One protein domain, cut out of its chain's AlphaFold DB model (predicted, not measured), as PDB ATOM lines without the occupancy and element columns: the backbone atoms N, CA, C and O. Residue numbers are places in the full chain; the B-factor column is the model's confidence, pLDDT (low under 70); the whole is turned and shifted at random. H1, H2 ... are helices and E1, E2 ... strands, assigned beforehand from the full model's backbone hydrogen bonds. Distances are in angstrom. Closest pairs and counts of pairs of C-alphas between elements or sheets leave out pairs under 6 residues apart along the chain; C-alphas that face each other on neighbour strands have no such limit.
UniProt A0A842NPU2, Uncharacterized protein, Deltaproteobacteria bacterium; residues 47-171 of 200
ATOM      1  N   LEU A  47     149.251 233.798 163.779       66.25
ATOM      2  CA  LEU A  47     149.535 232.433 163.318       66.25
ATOM      3  C   LEU A  47     151.006 231.993 163.460       66.25
ATOM      4  O   LEU A  47     151.275 230.880 163.897       66.25
ATOM      5  N   GLN A  48     151.984 232.831 163.110       61.09
ATOM      6  CA  GLN A  48     153.408 232.533 163.329       61.09
ATOM      7  C   GLN A  48     153.758 232.485 164.816       61.09
ATOM      8  O   GLN A  48     154.625 231.702 165.208       61.09
ATOM      9  N   GLN A  49     153.084 233.295 165.631       62.16
ATOM     10  CA  GLN A  49     153.252 233.298 167.078       62.16
ATOM     11  C   GLN A  49     152.657 232.027 167.707       62.16
ATOM     12  O   GLN A  49     153.326 231.401 168.522       62.16
ATOM     13  N   GLU A  50     151.488 231.565 167.251       61.03
ATOM     14  CA  GLU A  50     150.909 230.272 167.651       61.03
ATOM     15  C   GLU A  50     151.727 229.070 167.168       61.03
ATOM     16  O   GLU A  50     151.908 228.106 167.909       61.03
ATOM     17  N   ILE A  51     152.253 229.105 165.940       62.28
ATOM     18  CA  ILE A  51     153.102 228.029 165.411       62.28
ATOM     19  C   ILE A  51     154.418 227.956 166.188       62.28
ATOM     20  O   ILE A  51     154.879 226.855 166.483       62.28
ATOM     21  N   LYS A  52     155.024 229.102 166.534       60.28
ATOM     22  CA  LYS A  52     156.197 229.142 167.419       60.28
ATOM     23  C   LYS A  52     155.853 228.644 168.818       60.28
ATOM     24  O   LYS A  52     156.549 227.763 169.292       60.28
ATOM     25  N   ALA A  53     154.752 229.107 169.410       61.00
ATOM     26  CA  ALA A  53     154.299 228.613 170.707       61.00
ATOM     27  C   ALA A  53     154.139 227.087 170.682       61.00
ATOM     28  O   ALA A  53     154.678 226.409 171.539       61.00
ATOM     29  N   ARG A  54     153.524 226.519 169.636       62.28
ATOM     30  CA  ARG A  54     153.400 225.064 169.448       62.28
ATOM     31  C   ARG A  54     154.720 224.349 169.159       62.28
ATOM     32  O   ARG A  54     154.740 223.129 169.272       62.28
ATOM     33  N   LYS A  55     155.796 225.020 168.732       66.06
ATOM     34  CA  LYS A  55     157.108 224.375 168.520       66.06
ATOM     35  C   LYS A  55     157.799 224.021 169.832       66.06
ATOM     36  O   LYS A  55     158.516 223.029 169.846       66.06
ATOM     37  N   ASP A  56     157.506 224.760 170.893       83.44
ATOM     38  CA  ASP A  56     158.197 224.625 172.177       83.44
ATOM     39  C   ASP A  56     157.543 223.584 173.102       83.44
ATOM     40  O   ASP A  56     158.086 223.272 174.158       83.44
ATOM     41  N   PHE A  57     156.393 223.024 172.703       91.06
ATOM     42  CA  PHE A  57     155.705 221.970 173.448       91.06
ATOM     43  C   PHE A  57     155.888 220.586 172.813       91.06
ATOM     44  O   PHE A  57     155.880 220.410 171.583       91.06
ATOM     45  N   ILE A  58     155.968 219.598 173.697       93.81
ATOM     46  CA  ILE A  58     155.851 218.165 173.439       93.81
ATOM     47  C   ILE A  58     154.442 217.728 173.835       93.81
ATOM     48  O   ILE A  58     153.887 218.209 174.822       93.81
ATOM     49  N   SER A  59     153.844 216.831 173.056       95.31
ATOM     50  CA  SER A  59     152.561 216.219 173.403       95.31
ATOM     51  C   SER A  59     152.798 214.988 174.277       95.31
ATOM     52  O   SER A  59     153.516 214.080 173.873       95.31
ATOM     53  N   VAL A  60     152.204 214.939 175.465       97.00
ATOM     54  CA  VAL A  60     152.188 213.743 176.318       97.00
ATOM     55  C   VAL A  60     150.763 213.218 176.355       97.00
ATOM     56  O   VAL A  60     149.837 213.972 176.645       97.00
ATOM     57  N   LYS A  61     150.562 211.942 176.031       96.56
ATOM     58  CA  LYS A  61     149.240 211.317 175.921       96.56
ATOM     59  C   LYS A  61     149.114 210.145 176.875       96.56
ATOM     60  O   LYS A  61     150.008 209.310 176.940       96.56
ATOM     61  N   LEU A  62     147.966 210.049 177.531       95.31
ATOM     62  CA  LEU A  62     147.551 208.909 178.334       95.31
ATOM     63  C   LEU A  62     146.278 208.322 177.725       95.31
ATOM     64  O   LEU A  62     145.246 208.991 177.632       95.31
ATOM     65  N   LEU A  63     146.380 207.085 177.253       93.19
ATOM     66  CA  LEU A  63     145.333 206.382 176.519       93.19
ATOM     67  C   LEU A  63     144.701 205.297 177.389       93.19
ATOM     68  O   LEU A  63     145.395 204.595 178.123       93.19
ATOM     69  N   GLY A  64     143.387 205.122 177.267       88.62
ATOM     70  CA  GLY A  64     142.685 203.989 177.878       88.62
ATOM     71  C   GLY A  64     142.410 204.100 179.379       88.62
ATOM     72  O   GLY A  64     141.797 203.194 179.931       88.62
ATOM     73  N   VAL A  65     142.821 205.185 180.041       90.38
ATOM     74  CA  VAL A  65     142.460 205.445 181.443       90.38
ATOM     75  C   VAL A  65     141.003 205.875 181.523       90.38
ATOM     76  O   VAL A  65     140.565 206.691 180.714       90.38
ATOM     77  N   THR A  66     140.257 205.319 182.477       88.81
ATOM     78  CA  THR A  66     138.825 205.609 182.661       88.81
ATOM     79  C   THR A  66     138.525 206.370 183.944       88.81
ATOM     80  O   THR A  66     137.489 207.025 184.030       88.81
ATOM     81  N   GLU A  67     139.429 206.285 184.913       89.31
ATOM     82  CA  GLU A  67     139.344 206.897 186.230       89.31
ATOM     83  C   GLU A  67     139.914 208.317 186.203       89.31
ATOM     84  O   GLU A  67     140.970 208.568 185.621       89.31
ATOM     85  N   TYR A  68     139.217 209.258 186.836       91.94
ATOM     86  CA  TYR A  68     139.645 210.654 186.894       91.94
ATOM     87  C   TYR A  68     140.890 210.805 187.776       91.94
ATOM     88  O   TYR A  68     141.862 211.457 187.400       91.94
ATOM     89  N   GLU A  69     140.884 210.115 188.905       91.31
ATOM     90  CA  GLU A  69     141.898 210.103 189.952       91.31
ATOM     91  C   GLU A  69     143.262 209.716 189.373       91.31
ATOM     92  O   GLU A  69     144.248 210.433 189.531       91.31
ATOM     93  N   VAL A  70     143.296 208.652 188.569       91.94
ATOM     94  CA  VAL A  70     144.506 208.186 187.878       91.94
ATOM     95  C   VAL A  70     145.054 209.250 186.921       91.94
ATOM     96  O   VAL A  70     146.271 209.397 186.784       91.94
ATOM     97  N   THR A  71     144.183 210.018 186.258       94.31
ATOM     98  CA  THR A  71     144.627 211.098 185.361       94.31
ATOM     99  C   THR A  71     145.200 212.294 186.110       94.31
ATOM    100  O   THR A  71     146.146 212.904 185.611       94.31
ATOM    101  N   GLU A  72     144.673 212.618 187.292       94.62
ATOM    102  CA  GLU A  72     145.212 213.687 188.139       94.62
ATOM    103  C   GLU A  72     146.532 213.264 188.789       94.62
ATOM    104  O   GLU A  72     147.498 214.017 188.740       94.62
ATOM    105  N   MET A  73     146.658 212.015 189.245       93.00
ATOM    106  CA  MET A  73     147.949 211.489 189.703       93.00
ATOM    107  C   MET A  73     149.005 211.549 188.600       93.00
ATOM    108  O   MET A  73     150.128 211.989 188.832       93.00
ATOM    109  N   PHE A  74     148.655 211.148 187.373       94.75
ATOM    110  CA  PHE A  74     149.571 211.266 186.239       94.75
ATOM    111  C   PHE A  74     149.939 212.730 185.960       94.75
ATOM    112  O   PHE A  74     151.087 213.020 185.632       94.75
ATOM    113  N   ASN A  75     148.986 213.655 186.097       95.62
ATOM    114  CA  ASN A  75     149.239 215.085 185.967       95.62
ATOM    115  C   ASN A  75     150.235 215.590 187.022       95.62
ATOM    116  O   ASN A  75     151.154 216.326 186.672       95.62
ATOM    117  N   ASP A  76     150.097 215.167 188.274       94.44
ATOM    118  CA  ASP A  76     150.986 215.579 189.364       94.44
ATOM    119  C   ASP A  76     152.406 215.027 189.171       94.44
ATOM    120  O   ASP A  76     153.393 215.754 189.321       94.44
ATOM    121  N   LEU A  77     152.527 213.774 188.718       93.50
ATOM    122  CA  LEU A  77     153.813 213.195 188.308       93.50
ATOM    123  C   LEU A  77     154.417 213.941 187.115       93.50
ATOM    124  O   LEU A  77     155.625 214.142 187.056       93.50
ATOM    125  N   LEU A  78     153.584 214.376 186.167       95.19
ATOM    126  CA  LEU A  78     154.031 215.123 184.997       95.19
ATOM    127  C   LEU A  78     154.572 216.503 185.361       95.19
ATOM    128  O   LEU A  78     155.597 216.914 184.830       95.19
ATOM    129  N   VAL A  79     153.889 217.213 186.256       94.50
ATOM    130  CA  VAL A  79     154.296 218.547 186.716       94.50
ATOM    131  C   VAL A  79     155.555 218.481 187.583       94.50
ATOM    132  O   VAL A  79     156.372 219.394 187.529       94.50
ATOM    133  N   SER A  80     155.732 217.408 188.356       92.75
ATOM    134  CA  SER A  80     156.913 217.201 189.207       92.75
ATOM    135  C   SER A  80     158.109 216.577 188.478       92.75
ATOM    136  O   SER A  80     159.188 216.456 189.061       92.75
ATOM    137  N   ALA A  81     157.948 216.178 187.213       93.56
ATOM    138  CA  ALA A  81     159.004 215.508 186.473       93.56
ATOM    139  C   ALA A  81     160.206 216.436 186.200       93.56
ATOM    140  O   ALA A  81     160.027 217.601 185.829       93.56
ATOM    141  N   PRO A  82     161.448 215.927 186.313       92.44
ATOM    142  CA  PRO A  82     162.646 216.709 186.034       92.44
ATOM    143  C   PRO A  82     162.643 217.305 184.621       92.44
ATOM    144  O   PRO A  82     162.367 216.612 183.642       92.44
ATOM    145  N   GLY A  83     162.975 218.593 184.528       92.12
ATOM    146  CA  GLY A  83     163.045 219.328 183.263       92.12
ATOM    147  C   GLY A  83     161.690 219.764 182.699       92.12
ATOM    148  O   GLY A  83     161.656 220.369 181.630       92.12
ATOM    149  N   VAL A  84     160.568 219.507 183.383       94.75
ATOM    150  CA  VAL A  84     159.265 220.076 183.011       94.75
ATOM    151  C   VAL A  84     159.144 221.496 183.559       94.75
ATOM    152  O   VAL A  84     159.163 221.719 184.764       94.75
ATOM    153  N   MET A  85     158.981 222.461 182.655       95.00
ATOM    154  CA  MET A  85     158.788 223.874 183.004       95.00
ATOM    155  C   MET A  85     157.314 224.246 183.091       95.00
ATOM    156  O   MET A  85     156.910 225.093 183.882       95.00
ATOM    157  N   GLU A  86     156.506 223.646 182.222       93.44
ATOM    158  CA  GLU A  86     155.079 223.908 182.157       93.44
ATOM    159  C   GLU A  86     154.356 222.703 181.566       93.44
ATOM    160  O   GLU A  86     154.759 222.184 180.526       93.44
ATOM    161  N   ALA A  87     153.248 222.297 182.181       94.12
ATOM    162  CA  ALA A  87     152.349 221.287 181.642       94.12
ATOM    163  C   ALA A  87     150.923 221.843 181.599       94.12
ATOM    164  O   ALA A  87     150.387 222.310 182.602       94.12
ATOM    165  N   ARG A  88     150.292 221.799 180.423       94.00
ATOM    166  CA  ARG A  88     148.908 222.249 180.222       94.00
ATOM    167  C   ARG A  88     148.071 221.131 179.636       94.00
ATOM    168  O   ARG A  88     148.437 220.551 178.617       94.00
ATOM    169  N   ARG A  89     146.908 220.866 180.225       94.00
ATOM    170  CA  ARG A  89     145.947 219.903 179.680       94.00
ATOM    171  C   ARG A  89     145.334 220.463 178.395       94.00
ATOM    172  O   ARG A  89     144.685 221.505 178.411       94.00
ATOM    173  N   TYR A  90     145.558 219.779 177.278       92.00
ATOM    174  CA  TYR A  90     145.082 220.179 175.952       92.00
ATOM    175  C   TYR A  90     143.803 219.445 175.555       92.00
ATOM    176  O   TYR A  90     142.884 220.038 174.990       92.00
ATOM    177  N   ARG A  91     143.726 218.148 175.859       92.19
ATOM    178  CA  ARG A  91     142.557 217.319 175.559       92.19
ATOM    179  C   ARG A  91     142.231 216.441 176.749       92.19
ATOM    180  O   ARG A  91     143.121 215.851 177.345       92.19
ATOM    181  N   PHE A  92     140.946 216.324 177.052       94.62
ATOM    182  CA  PHE A  92     140.458 215.467 178.118       94.62
ATOM    183  C   PHE A  92     139.164 214.788 177.679       94.62
ATOM    184  O   PHE A  92     138.184 215.457 177.344       94.62
ATOM    185  N   ARG A  93     139.175 213.459 177.619       92.69
ATOM    186  CA  ARG A  93     137.994 212.643 177.349       92.69
ATOM    187  C   ARG A  93     138.098 211.348 178.137       92.69
ATOM    188  O   ARG A  93     138.940 210.516 177.814       92.69
ATOM    189  N   LEU A  94     137.187 211.177 179.086       90.81
ATOM    190  CA  LEU A  94     136.973 209.933 179.811       90.81
ATOM    191  C   LEU A  94     135.547 209.456 179.539       90.81
ATOM    192  O   LEU A  94     134.588 210.211 179.682       90.81
ATOM    193  N   ASP A  95     135.427 208.212 179.101       85.62
ATOM    194  CA  ASP A  95     134.173 207.487 178.948       85.62
ATOM    195  C   ASP A  95     134.400 206.074 179.500       85.62
ATOM    196  O   ASP A  95     134.946 205.220 178.791       85.62
ATOM    197  N   PRO A  96     133.996 205.811 180.755       84.00
ATOM    198  CA  PRO A  96     134.158 204.500 181.370       84.00
ATOM    199  C   PRO A  96     133.552 203.375 180.517       84.00
ATOM    200  O   PRO A  96     134.119 202.296 180.414       84.00
ATOM    201  N   GLN A  97     132.451 203.631 179.805       83.88
ATOM    202  CA  GLN A  97     131.805 202.618 178.963       83.88
ATOM    203  C   GLN A  97     132.587 202.331 177.673       83.88
ATOM    204  O   GLN A  97     132.349 201.321 177.007       83.88
ATOM    205  N   LYS A  98     133.513 203.217 177.285       84.56
ATOM    206  CA  LYS A  98     134.327 203.102 176.068       84.56
ATOM    207  C   LYS A  98     135.797 203.431 176.356       84.56
ATOM    208  O   LYS A  98     136.305 204.445 175.857       84.56
ATOM    209  N   PRO A  99     136.527 202.538 177.052       83.62
ATOM    210  CA  PRO A  99     137.918 202.773 177.452       83.62
ATOM    211  C   PRO A  99     138.832 203.064 176.261       83.62
ATOM    212  O   PRO A  99     139.636 203.986 176.294       83.62
ATOM    213  N   ALA A 100     138.627 202.369 175.138       82.44
ATOM    214  CA  ALA A 100     139.393 202.580 173.906       82.44
ATOM    215  C   ALA A 100     139.252 203.996 173.306       82.44
ATOM    216  O   ALA A 100     140.056 204.394 172.467       82.44
ATOM    217  N   SER A 101     138.227 204.754 173.703       84.81
ATOM    218  CA  SER A 101     138.017 206.139 173.269       84.81
ATOM    219  C   SER A 101     138.543 207.182 174.259       84.81
ATOM    220  O   SER A 101     138.515 208.381 173.951       84.81
ATOM    221  N   CYS A 102     139.012 206.734 175.429       90.31
ATOM    222  CA  CYS A 102     139.533 207.595 176.476       90.31
ATOM    223  C   CYS A 102     140.939 208.075 176.132       90.31
ATOM    224  O   CYS A 102     141.821 207.290 175.770       90.31
ATOM    225  N   ILE A 103     141.133 209.383 176.248       93.81
ATOM    226  CA  ILE A 103     142.398 210.047 175.966       93.81
ATOM    227  C   ILE A 103     142.515 211.301 176.818       93.81
ATOM    228  O   ILE A 103     141.627 212.160 176.823       93.81
ATOM    229  N   VAL A 104     143.664 211.433 177.464       96.06
ATOM    230  CA  VAL A 104     144.114 212.688 178.053       96.06
ATOM    231  C   VAL A 104     145.408 213.096 177.368       96.06
ATOM    232  O   VAL A 104     146.286 212.271 177.142       96.06
ATOM    233  N   GLU A 105     145.492 214.356 176.963       96.50
ATOM    234  CA  GLU A 105     146.653 214.922 176.287       96.50
ATOM    235  C   GLU A 105     147.086 216.196 176.998       96.50
ATOM    236  O   GLU A 105     146.274 217.099 177.222       96.50
ATOM    237  N   TRP A 106     148.379 216.285 177.277       97.25
ATOM    238  CA  TRP A 106     149.048 217.459 177.808       97.25
ATOM    239  C   TRP A 106     150.024 218.020 176.780       97.25
ATOM    240  O   TRP A 106     150.665 217.281 176.035       97.25
ATOM    241  N   GLN A 107     150.147 219.340 176.758       95.75
ATOM    242  CA  GLN A 107     151.240 220.045 176.105       95.75
ATOM    243  C   GLN A 107     152.250 220.438 177.172       95.75
ATOM    244  O   GLN A 107     151.912 221.153 178.115       95.75
ATOM    245  N   VAL A 108     153.471 219.939 177.017       95.75
ATOM    246  CA  VAL A 108     154.526 220.033 178.021       95.75
ATOM    247  C   VAL A 108     155.705 220.781 177.436       95.75
ATOM    248  O   VAL A 108     156.224 220.408 176.384       95.75
ATOM    249  N   LYS A 109     156.097 221.864 178.097       95.31
ATOM    250  CA  LYS A 109     157.312 222.604 177.794       95.31
ATOM    251  C   LYS A 109     158.422 222.054 178.671       95.31
ATOM    252  O   LYS A 109     158.261 221.992 179.891       95.31
ATOM    253  N   ILE A 110     159.527 221.684 178.042       93.94
ATOM    254  CA  ILE A 110     160.685 221.113 178.722       93.94
ATOM    255  C   ILE A 110     161.929 221.988 178.556       93.94
ATOM    256  O   ILE A 110     162.050 222.708 177.563       93.94
ATOM    257  N   GLU A 111     162.840 221.910 179.520       94.00
ATOM    258  CA  GLU A 111     164.155 222.554 179.530       94.00
ATOM    259  C   GLU A 111     165.202 221.555 180.040       94.00
ATOM    260  O   GLU A 111     164.901 220.731 180.900       94.00
ATOM    261  N   ASP A 112     166.406 221.583 179.460       91.44
ATOM    262  CA  ASP A 112     167.546 220.722 179.827       91.44
ATOM    263  C   ASP A 112     167.271 219.201 179.865       91.44
ATOM    264  O   ASP A 112     168.029 218.430 180.450       91.44
ATOM    265  N   THR A 113     166.213 218.750 179.191       92.38
ATOM    266  CA  THR A 113     165.861 217.338 178.988       92.38
ATOM    267  C   THR A 113     165.382 217.129 177.551       92.38
ATOM    268  O   THR A 113     165.144 218.085 176.807       92.38
ATOM    269  N   ASP A 114     165.231 215.875 177.136       92.31
ATOM    270  CA  ASP A 114     164.574 215.498 175.884       92.31
ATOM    271  C   ASP A 114     163.316 214.645 176.132       92.31
ATOM    272  O   ASP A 114     163.003 214.271 177.264       92.31
ATOM    273  N   ALA A 115     162.564 214.359 175.065       91.88
ATOM    274  CA  ALA A 115     161.317 213.600 175.148       91.88
ATOM    275  C   ALA A 115     161.505 212.168 175.689       91.88
ATOM    276  O   ALA A 115     160.648 211.675 176.416       91.88
ATOM    277  N   PHE A 116     162.610 211.501 175.358       94.00
ATOM    278  CA  PHE A 116     162.880 210.122 175.775       94.00
ATOM    279  C   PHE A 116     163.351 210.063 177.230       94.00
ATOM    280  O   PHE A 116     162.965 209.166 177.982       94.00
ATOM    281  N   GLN A 117     164.147 211.048 177.650       94.44
ATOM    282  CA  GLN A 117     164.520 211.227 179.050       94.44
ATOM    283  C   GLN A 117     163.292 211.539 179.906       94.44
ATOM    284  O   GLN A 117     163.112 210.915 180.951       94.44
ATOM    285  N   LEU A 118     162.407 212.427 179.438       94.88
ATOM    286  CA  LEU A 118     161.152 212.718 180.127       94.88
ATOM    287  C   LEU A 118     160.267 211.468 180.230       94.88
ATOM    288  O   LEU A 118     159.775 211.167 181.312       94.88
ATOM    289  N   GLU A 119     160.089 210.713 179.142       95.50
ATOM    290  CA  GLU A 119     159.346 209.445 179.160       95.50
ATOM    291  C   GLU A 119     159.911 208.476 180.209       95.50
ATOM    292  O   GLU A 119     159.161 207.947 181.031       95.50
ATOM    293  N   SER A 120     161.231 208.279 180.209       94.38
ATOM    294  CA  SER A 120     161.916 207.369 181.131       94.38
ATOM    295  C   SER A 120     161.745 207.806 182.588       94.38
ATOM    296  O   SER A 120     161.451 206.978 183.455       94.38
ATOM    297  N   SER A 121     161.881 209.107 182.854       94.19
ATOM    298  CA  SER A 121     161.674 209.711 184.174       94.19
ATOM    299  C   SER A 121     160.234 209.535 184.649       94.19
ATOM    300  O   SER A 121     160.019 209.014 185.741       94.19
ATOM    301  N   LEU A 122     159.247 209.869 183.813       94.38
ATOM    302  CA  LEU A 122     157.827 209.682 184.125       94.38
ATOM    303  C   LEU A 122     157.499 208.222 184.404       94.38
ATOM    304  O   LEU A 122     156.802 207.909 185.367       94.38
ATOM    305  N   TYR A 123     158.017 207.313 183.581       93.56
ATOM    306  CA  TYR A 123     157.781 205.893 183.776       93.56
ATOM    307  C   TYR A 123     158.372 205.392 185.093       93.56
ATOM    308  O   TYR A 123     157.721 204.634 185.811       93.56
ATOM    309  N   ARG A 124     159.577 205.841 185.448       92.19
ATOM    310  CA  ARG A 124     160.184 205.526 186.739       92.19
ATOM    311  C   ARG A 124     159.357 206.083 187.896       92.19
ATOM    312  O   ARG A 124     159.022 205.322 188.794       92.19
ATOM    313  N   MET A 125     158.953 207.350 187.831       91.88
ATOM    314  CA  MET A 125     158.115 207.985 188.853       91.88
ATOM    315  C   MET A 125     156.778 207.256 189.035       91.88
ATOM    316  O   MET A 125     156.377 206.992 190.162       91.88
ATOM    317  N   LEU A 126     156.128 206.833 187.943       91.69
ATOM    318  CA  LEU A 126     154.926 205.991 187.994       91.69
ATOM    319  C   LEU A 126     155.175 204.674 188.737       91.69
ATOM    320  O   LEU A 126     154.343 204.236 189.531       91.69
ATOM    321  N   ARG A 127     156.309 204.015 188.470       90.44
ATOM    322  CA  ARG A 127     156.672 202.754 189.132       90.44
ATOM    323  C   ARG A 127     157.009 202.948 190.598       90.44
ATOM    324  O   ARG A 127     156.628 202.096 191.396       90.44
ATOM    325  N   ASP A 128     157.694 204.030 190.929       88.88
ATOM    326  CA  ASP A 128     158.095 204.348 192.291       88.88
ATOM    327  C   ASP A 128     156.859 204.703 193.131       88.88
ATOM    328  O   ASP A 128     156.640 204.054 194.156       88.88
ATOM    329  N   ALA A 129     155.974 205.569 192.621       87.75
ATOM    330  CA  ALA A 129     154.688 205.910 193.238       87.75
ATOM    331  C   ALA A 129     153.817 204.674 193.499       87.75
ATOM    332  O   ALA A 129     153.254 204.488 194.574       87.75
ATOM    333  N   ALA A 130     153.736 203.773 192.519       86.38
ATOM    334  CA  ALA A 130     152.931 202.570 192.654       86.38
ATOM    335  C   ALA A 130     153.535 201.518 193.609       86.38
ATOM    336  O   ALA A 130     152.842 200.581 194.019       86.38
ATOM    337  N   ARG A 131     154.841 201.596 193.897       83.12
ATOM    338  CA  ARG A 131     155.555 200.655 194.775       83.12
ATOM    339  C   ARG A 131     155.536 201.085 196.229       83.12
ATOM    340  O   ARG A 131     155.310 200.219 197.066       83.12
ATOM    341  N   HIS A 132     155.814 202.355 196.494       69.06
ATOM    342  CA  HIS A 132     156.064 202.821 197.852       69.06
ATOM    343  C   HIS A 132     154.757 203.110 198.592       69.06
ATOM    344  O   HIS A 132     154.658 202.767 199.762       69.06
ATOM    345  N   GLY A 133     153.712 203.602 197.911       61.28
ATOM    346  CA  GLY A 133     152.548 204.128 198.634       61.28
ATOM    347  C   GLY A 133     152.946 205.268 199.585       61.28
ATOM    348  O   GLY A 133     154.126 205.572 199.701       61.28
ATOM    349  N   THR A 134     151.961 205.871 200.255       57.59
ATOM    350  CA  THR A 134     152.047 207.175 200.952       57.59
ATOM    351  C   THR A 134     152.998 207.264 202.171       57.59
ATOM    352  O   THR A 134     152.750 208.066 203.073       57.59
ATOM    353  N   GLU A 135     154.003 206.394 202.300       54.31
ATOM    354  CA  GLU A 135     154.745 206.196 203.549       54.31
ATOM    355  C   GLU A 135     156.204 206.675 203.547       54.31
ATOM    356  O   GLU A 135     156.683 207.011 204.624       54.31
ATOM    357  N   ASP A 136     156.897 206.814 202.410       51.47
ATOM    358  CA  ASP A 136     158.317 207.207 202.415       51.47
ATOM    359  C   ASP A 136     158.685 208.055 201.176       51.47
ATOM    360  O   ASP A 136     158.918 207.534 200.087       51.47
ATOM    361  N   GLU A 137     158.749 209.383 201.351       57.25
ATOM    362  CA  GLU A 137     159.144 210.388 200.334       57.25
ATOM    363  C   GLU A 137     158.298 210.399 199.043       57.25
ATOM    364  O   GLU A 137     158.811 210.433 197.922       57.25
ATOM    365  N   ASP A 138     156.975 210.398 199.201       56.44
ATOM    366  CA  ASP A 138     156.040 210.345 198.081       56.44
ATOM    367  C   ASP A 138     156.118 211.510 197.093       56.44
ATOM    368  O   ASP A 138     156.369 212.662 197.473       56.44
ATOM    369  N   PRO A 139     155.760 211.260 195.820       61.66
ATOM    370  CA  PRO A 139     155.271 212.340 194.983       61.66
ATOM    371  C   PRO A 139     154.070 212.990 195.679       61.66
ATOM    372  O   PRO A 139     153.079 212.333 195.997       61.66
ATOM    373  N   VAL A 140     154.162 214.298 195.914       69.12
ATOM    374  CA  VAL A 140     153.059 215.076 196.479       69.12
ATOM    375  C   VAL A 140     151.926 215.096 195.458       69.12
ATOM    376  O   VAL A 140     151.964 215.855 194.488       69.12
ATOM    377  N   PHE A 141     150.935 214.236 195.667       81.75
ATOM    378  CA  PHE A 141     149.690 214.263 194.920       81.75
ATOM    379  C   PHE A 141     148.799 215.398 195.428       81.75
ATOM    380  O   PHE A 141     148.825 215.780 196.598       81.75
ATOM    381  N   SER A 142     147.990 215.943 194.529       81.81
ATOM    382  CA  SER A 142     147.015 216.998 194.816       81.81
ATOM    383  C   SER A 142     145.849 216.535 195.703       81.81
ATOM    384  O   SER A 142     145.090 217.366 196.207       81.81
ATOM    385  N   PHE A 143     145.710 215.225 195.902       83.00
ATOM    386  CA  PHE A 143     144.718 214.572 196.749       83.00
ATOM    387  C   PHE A 143     145.325 213.328 197.405       83.00
ATOM    388  O   PHE A 143     146.363 212.850 196.955       83.00
ATOM    389  N   ASP A 144     144.658 212.782 198.424       83.88
ATOM    390  CA  ASP A 144     145.067 211.534 199.077       83.88
ATOM    391  C   ASP A 144     144.634 210.326 198.223       83.88
ATOM    392  O   ASP A 144     143.435 210.018 198.171       83.88
ATOM    393  N   PRO A 145     145.557 209.635 197.523       83.94
ATOM    394  CA  PRO A 145     145.184 208.551 196.631       83.94
ATOM    395  C   PRO A 145     144.809 207.294 197.416       83.94
ATOM    396  O   PRO A 145     145.438 206.941 198.416       83.94
ATOM    397  N   THR A 146     143.810 206.555 196.935       85.12
ATOM    398  CA  THR A 146     143.488 205.255 197.523       85.12
ATOM    399  C   THR A 146     144.496 204.188 197.086       85.12
ATOM    400  O   THR A 146     145.190 204.307 196.072       85.12
ATOM    401  N   VAL A 147     144.542 203.073 197.820       83.88
ATOM    402  CA  VAL A 147     145.361 201.903 197.448       83.88
ATOM    403  C   VAL A 147     144.989 201.373 196.055       83.88
ATOM    404  O   VAL A 147     145.846 200.849 195.339       83.88
ATOM    405  N   GLU A 148     143.724 201.511 195.643       84.31
ATOM    406  CA  GLU A 148     143.288 201.125 194.299       84.31
ATOM    407  C   GLU A 148     143.814 202.081 193.219       84.31
ATOM    408  O   GLU A 148     144.273 201.611 192.172       84.31
ATOM    409  N   ASP A 149     143.820 203.388 193.483       85.56
ATOM    410  CA  ASP A 149     144.347 204.395 192.554       85.56
ATOM    411  C   ASP A 149     145.849 204.178 192.315       85.56
ATOM    412  O   ASP A 149     146.303 204.064 191.171       85.56
ATOM    413  N   LEU A 150     146.611 203.971 193.396       86.94
ATOM    414  CA  LEU A 150     148.035 203.612 193.345       86.94
ATOM    415  C   LEU A 150     148.269 202.282 192.613       86.94
ATOM    416  O   LEU A 150     149.234 202.124 191.860       86.94
ATOM    417  N   GLY A 151     147.369 201.314 192.803       85.19
ATOM    418  CA  GLY A 151     147.381 200.053 192.070       85.19
ATOM    419  C   GLY A 151     147.201 200.249 190.563       85.19
ATOM    420  O   GLY A 151     147.876 199.581 189.780       85.19
ATOM    421  N   SER A 152     146.349 201.190 190.159       88.00
ATOM    422  CA  SER A 152     146.043 201.481 188.754       88.00
ATOM    423  C   SER A 152     147.220 202.126 188.013       88.00
ATOM    424  O   SER A 152     147.406 201.872 186.822       88.00
ATOM    425  N   LEU A 153     148.103 202.852 188.711       89.38
ATOM    426  CA  LEU A 153     149.354 203.351 188.123       89.38
ATOM    427  C   LEU A 153     150.275 202.222 187.623       89.38
ATOM    428  O   LEU A 153     151.016 202.414 186.657       89.38
ATOM    429  N   LYS A 154     150.213 201.016 188.217       86.81
ATOM    430  CA  LYS A 154     151.018 199.857 187.770       86.81
ATOM    431  C   LYS A 154     150.647 199.394 186.365       86.81
ATOM    432  O   LYS A 154     151.477 198.781 185.683       86.81
ATOM    433  N   ASP A 155     149.427 199.675 185.934       88.62
ATOM    434  CA  ASP A 155     148.914 199.224 184.648       88.62
ATOM    435  C   ASP A 155     149.273 200.186 183.511       88.62
ATOM    436  O   ASP A 155     149.155 199.815 182.340       88.62
ATOM    437  N   ILE A 156     149.777 201.382 183.838       91.88
ATOM    438  CA  ILE A 156     150.260 202.358 182.864       91.88
ATOM    439  C   ILE A 156     151.636 201.925 182.341       91.88
ATOM    440  O   ILE A 156     152.553 201.592 183.099       91.88
ATOM    441  N   ARG A 157     151.784 201.914 181.015       92.06
ATOM    442  CA  ARG A 157     153.027 201.551 180.323       92.06
ATOM    443  C   ARG A 157     153.354 202.561 179.228       92.06
ATOM    444  O   ARG A 157     152.420 203.073 178.605       92.06
ATOM    445  N   PRO A 158     154.642 202.820 178.954       92.25
ATOM    446  CA  PRO A 158     155.032 203.533 177.754       92.25
ATOM    447  C   PRO A 158     154.592 202.738 176.527       92.25
ATOM    448  O   PRO A 158     154.628 201.506 176.519       92.25
ATOM    449  N   TRP A 159     154.138 203.455 175.508       88.31
ATOM    450  CA  TRP A 159     153.649 202.879 174.262       88.31
ATOM    451  C   TRP A 159     154.480 203.342 173.071       88.31
ATOM    452  O   TRP A 159     154.976 202.539 172.286       88.31
ATOM    453  N   ARG A 160     154.630 204.658 172.926       86.38
ATOM    454  CA  ARG A 160     155.357 205.259 171.812       86.38
ATOM    455  C   ARG A 160     155.989 206.559 172.260       86.38
ATOM    456  O   ARG A 160     155.297 207.405 172.816       86.38
ATOM    457  N   ALA A 161     157.252 206.755 171.916       87.12
ATOM    458  CA  ALA A 161     157.920 208.034 172.064       87.12
ATOM    459  C   ALA A 161     158.526 208.485 170.733       87.12
ATOM    460  O   ALA A 161     158.940 207.693 169.885       87.12
ATOM    461  N   SER A 162     158.531 209.791 170.535       90.06
ATOM    462  CA  SER A 162     159.205 210.501 169.461       90.06
ATOM    463  C   SER A 162     159.691 211.835 170.013       90.06
ATOM    464  O   SER A 162     159.271 212.255 171.089       90.06
ATOM    465  N   SER A 163     160.498 212.564 169.245       88.00
ATOM    466  CA  SER A 163     161.030 213.865 169.671       88.00
ATOM    467  C   SER A 163     159.967 214.907 170.046       88.00
ATOM    468  O   SER A 163     160.304 215.919 170.651       88.00
ATOM    469  N   ARG A 164     158.694 214.700 169.676       89.81
ATOM    470  CA  ARG A 164     157.597 215.653 169.911       89.81
ATOM    471  C   ARG A 164     156.355 215.051 170.557       89.81
ATOM    472  O   ARG A 164     155.391 215.778 170.791       89.81
ATOM    473  N   GLU A 165     156.356 213.750 170.809       92.75
ATOM    474  CA  GLU A 165     155.183 213.050 171.315       92.75
ATOM    475  C   GLU A 165     155.591 211.860 172.173       92.75
ATOM    476  O   GLU A 165     156.381 211.033 171.723       92.75
ATOM    477  N   ILE A 166     155.003 211.760 173.361       95.38
ATOM    478  CA  ILE A 166     155.133 210.644 174.290       95.38
ATOM    479  C   ILE A 166     153.734 210.077 174.524       95.38
ATOM    480  O   ILE A 166     152.785 210.821 174.765       95.38
ATOM    481  N   GLN A 167     153.587 208.762 174.449       94.94
ATOM    482  CA  GLN A 167     152.324 208.070 174.655       94.94
ATOM    483  C   GLN A 167     152.476 206.997 175.722       94.94
ATOM    484  O   GLN A 167     153.351 206.136 175.629       94.94
ATOM    485  N   PHE A 168     151.549 207.015 176.670       95.00
ATOM    486  CA  PHE A 168     151.328 205.996 177.677       95.00
ATOM    487  C   PHE A 168     149.955 205.360 177.470       95.00
ATOM    488  O   PHE A 168     149.006 206.016 177.031       95.00
ATOM    489  N   VAL A 169     149.837 204.083 177.810       92.62
ATOM    490  CA  VAL A 169     148.588 203.323 177.723       92.62
ATOM    491  C   VAL A 169     148.307 202.621 179.044       92.62
ATOM    492  O   VAL A 169     149.218 202.059 179.651       92.62
ATOM    493  N   SER A 170     147.051 202.647 179.489       89.75
ATOM    494  CA  SER A 170     146.583 201.811 180.595       89.75
ATOM    495  C   SER A 170     146.185 200.431 180.081       89.75
ATOM    496  O   SER A 170     145.365 200.303 179.171       89.75
ATOM    497  N   GLY A 171     146.783 199.387 180.658       72.44
ATOM    498  CA  GLY A 171     146.489 197.991 180.332       72.44
ATOM    499  C   GLY A 171     145.292 197.395 181.081       72.44
ATOM    500  O   GLY A 171     145.018 196.204 180.917       72.44
TER     501      GLY A 171
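AT A GLANCE: This is residues 47 to 171 of the 200 residues of an uncharacterized protein of Deltaproteobacteria bacterium (UniProt A0A842NPU2). A twisted five-stranded sheet curls round the long helix H3; H2 covers part of the same face, and the other face is bare of named helices. H4 packs on H2 and H3, while residues 47 to 52 of H1 stick out. The printed part has 125 residues, with four named helices and five named strands in the order H1 E1 H2 E2 E3 H3 H4 E4 E5, class mixed; the mixed sheet runs E2 E3 E1 E5 E4. It is compact, with a radius of gyration of the C-alphas of 14.3 A and spans of 46 by 35 by 24 A.

IN THESE COORDINATES: The strands are E2, residues 84 to 93, 23.2 A; E3, 103 to 110, 21.6 A; E1, 57 to 63; E5, 165 to 170, ending at C-alpha 170 (146.583, 201.811, 180.595); and E4, 156 to 162. H3, 115 to 132, is 25.7 A long; H2 is 68 to 80, H4 147 to 153, and H1 47 to 55, from C-alpha 47 (149.535, 232.433, 163.318).

HOW THE PARTS SIT: E1 and E5 are parallel, N 61 to O 166 2.8 A. E3 and E1 are antiparallel, N 60 to O 106 2.9 A. Hairpins E2 and E3 (N 88 to O 107, 2.9 A) and E4 and E5 (N 159 to O 167, 2.8 A) are antiparallel. Two layers, helices on one sheet face, hold H2 and H3. E1, H2, E2 and E3, H3 H4, E4 are split strand-helix-strand units, same-way strands with others between, with right-handed crossovers. H2 and H3 touch at a steep tilt of 59 degrees, Leu 78 and Leu 122 closest, C-alphas 6.7 A apart. H3 and H4, a helical hairpin, touch at Ala 130 and Leu 150, C-alphas 5.1 A apart. In each helix every O i to N i+4 pair is within hydrogen-bond range.

THE WHOLE: C-alphas of Leu 47 and Glu 135 are farthest apart, 48.3 A. The printed part has no cut. The link H3 to H4 is long. Residues 47 to 55 and 132 to 140 have pLDDT under 70.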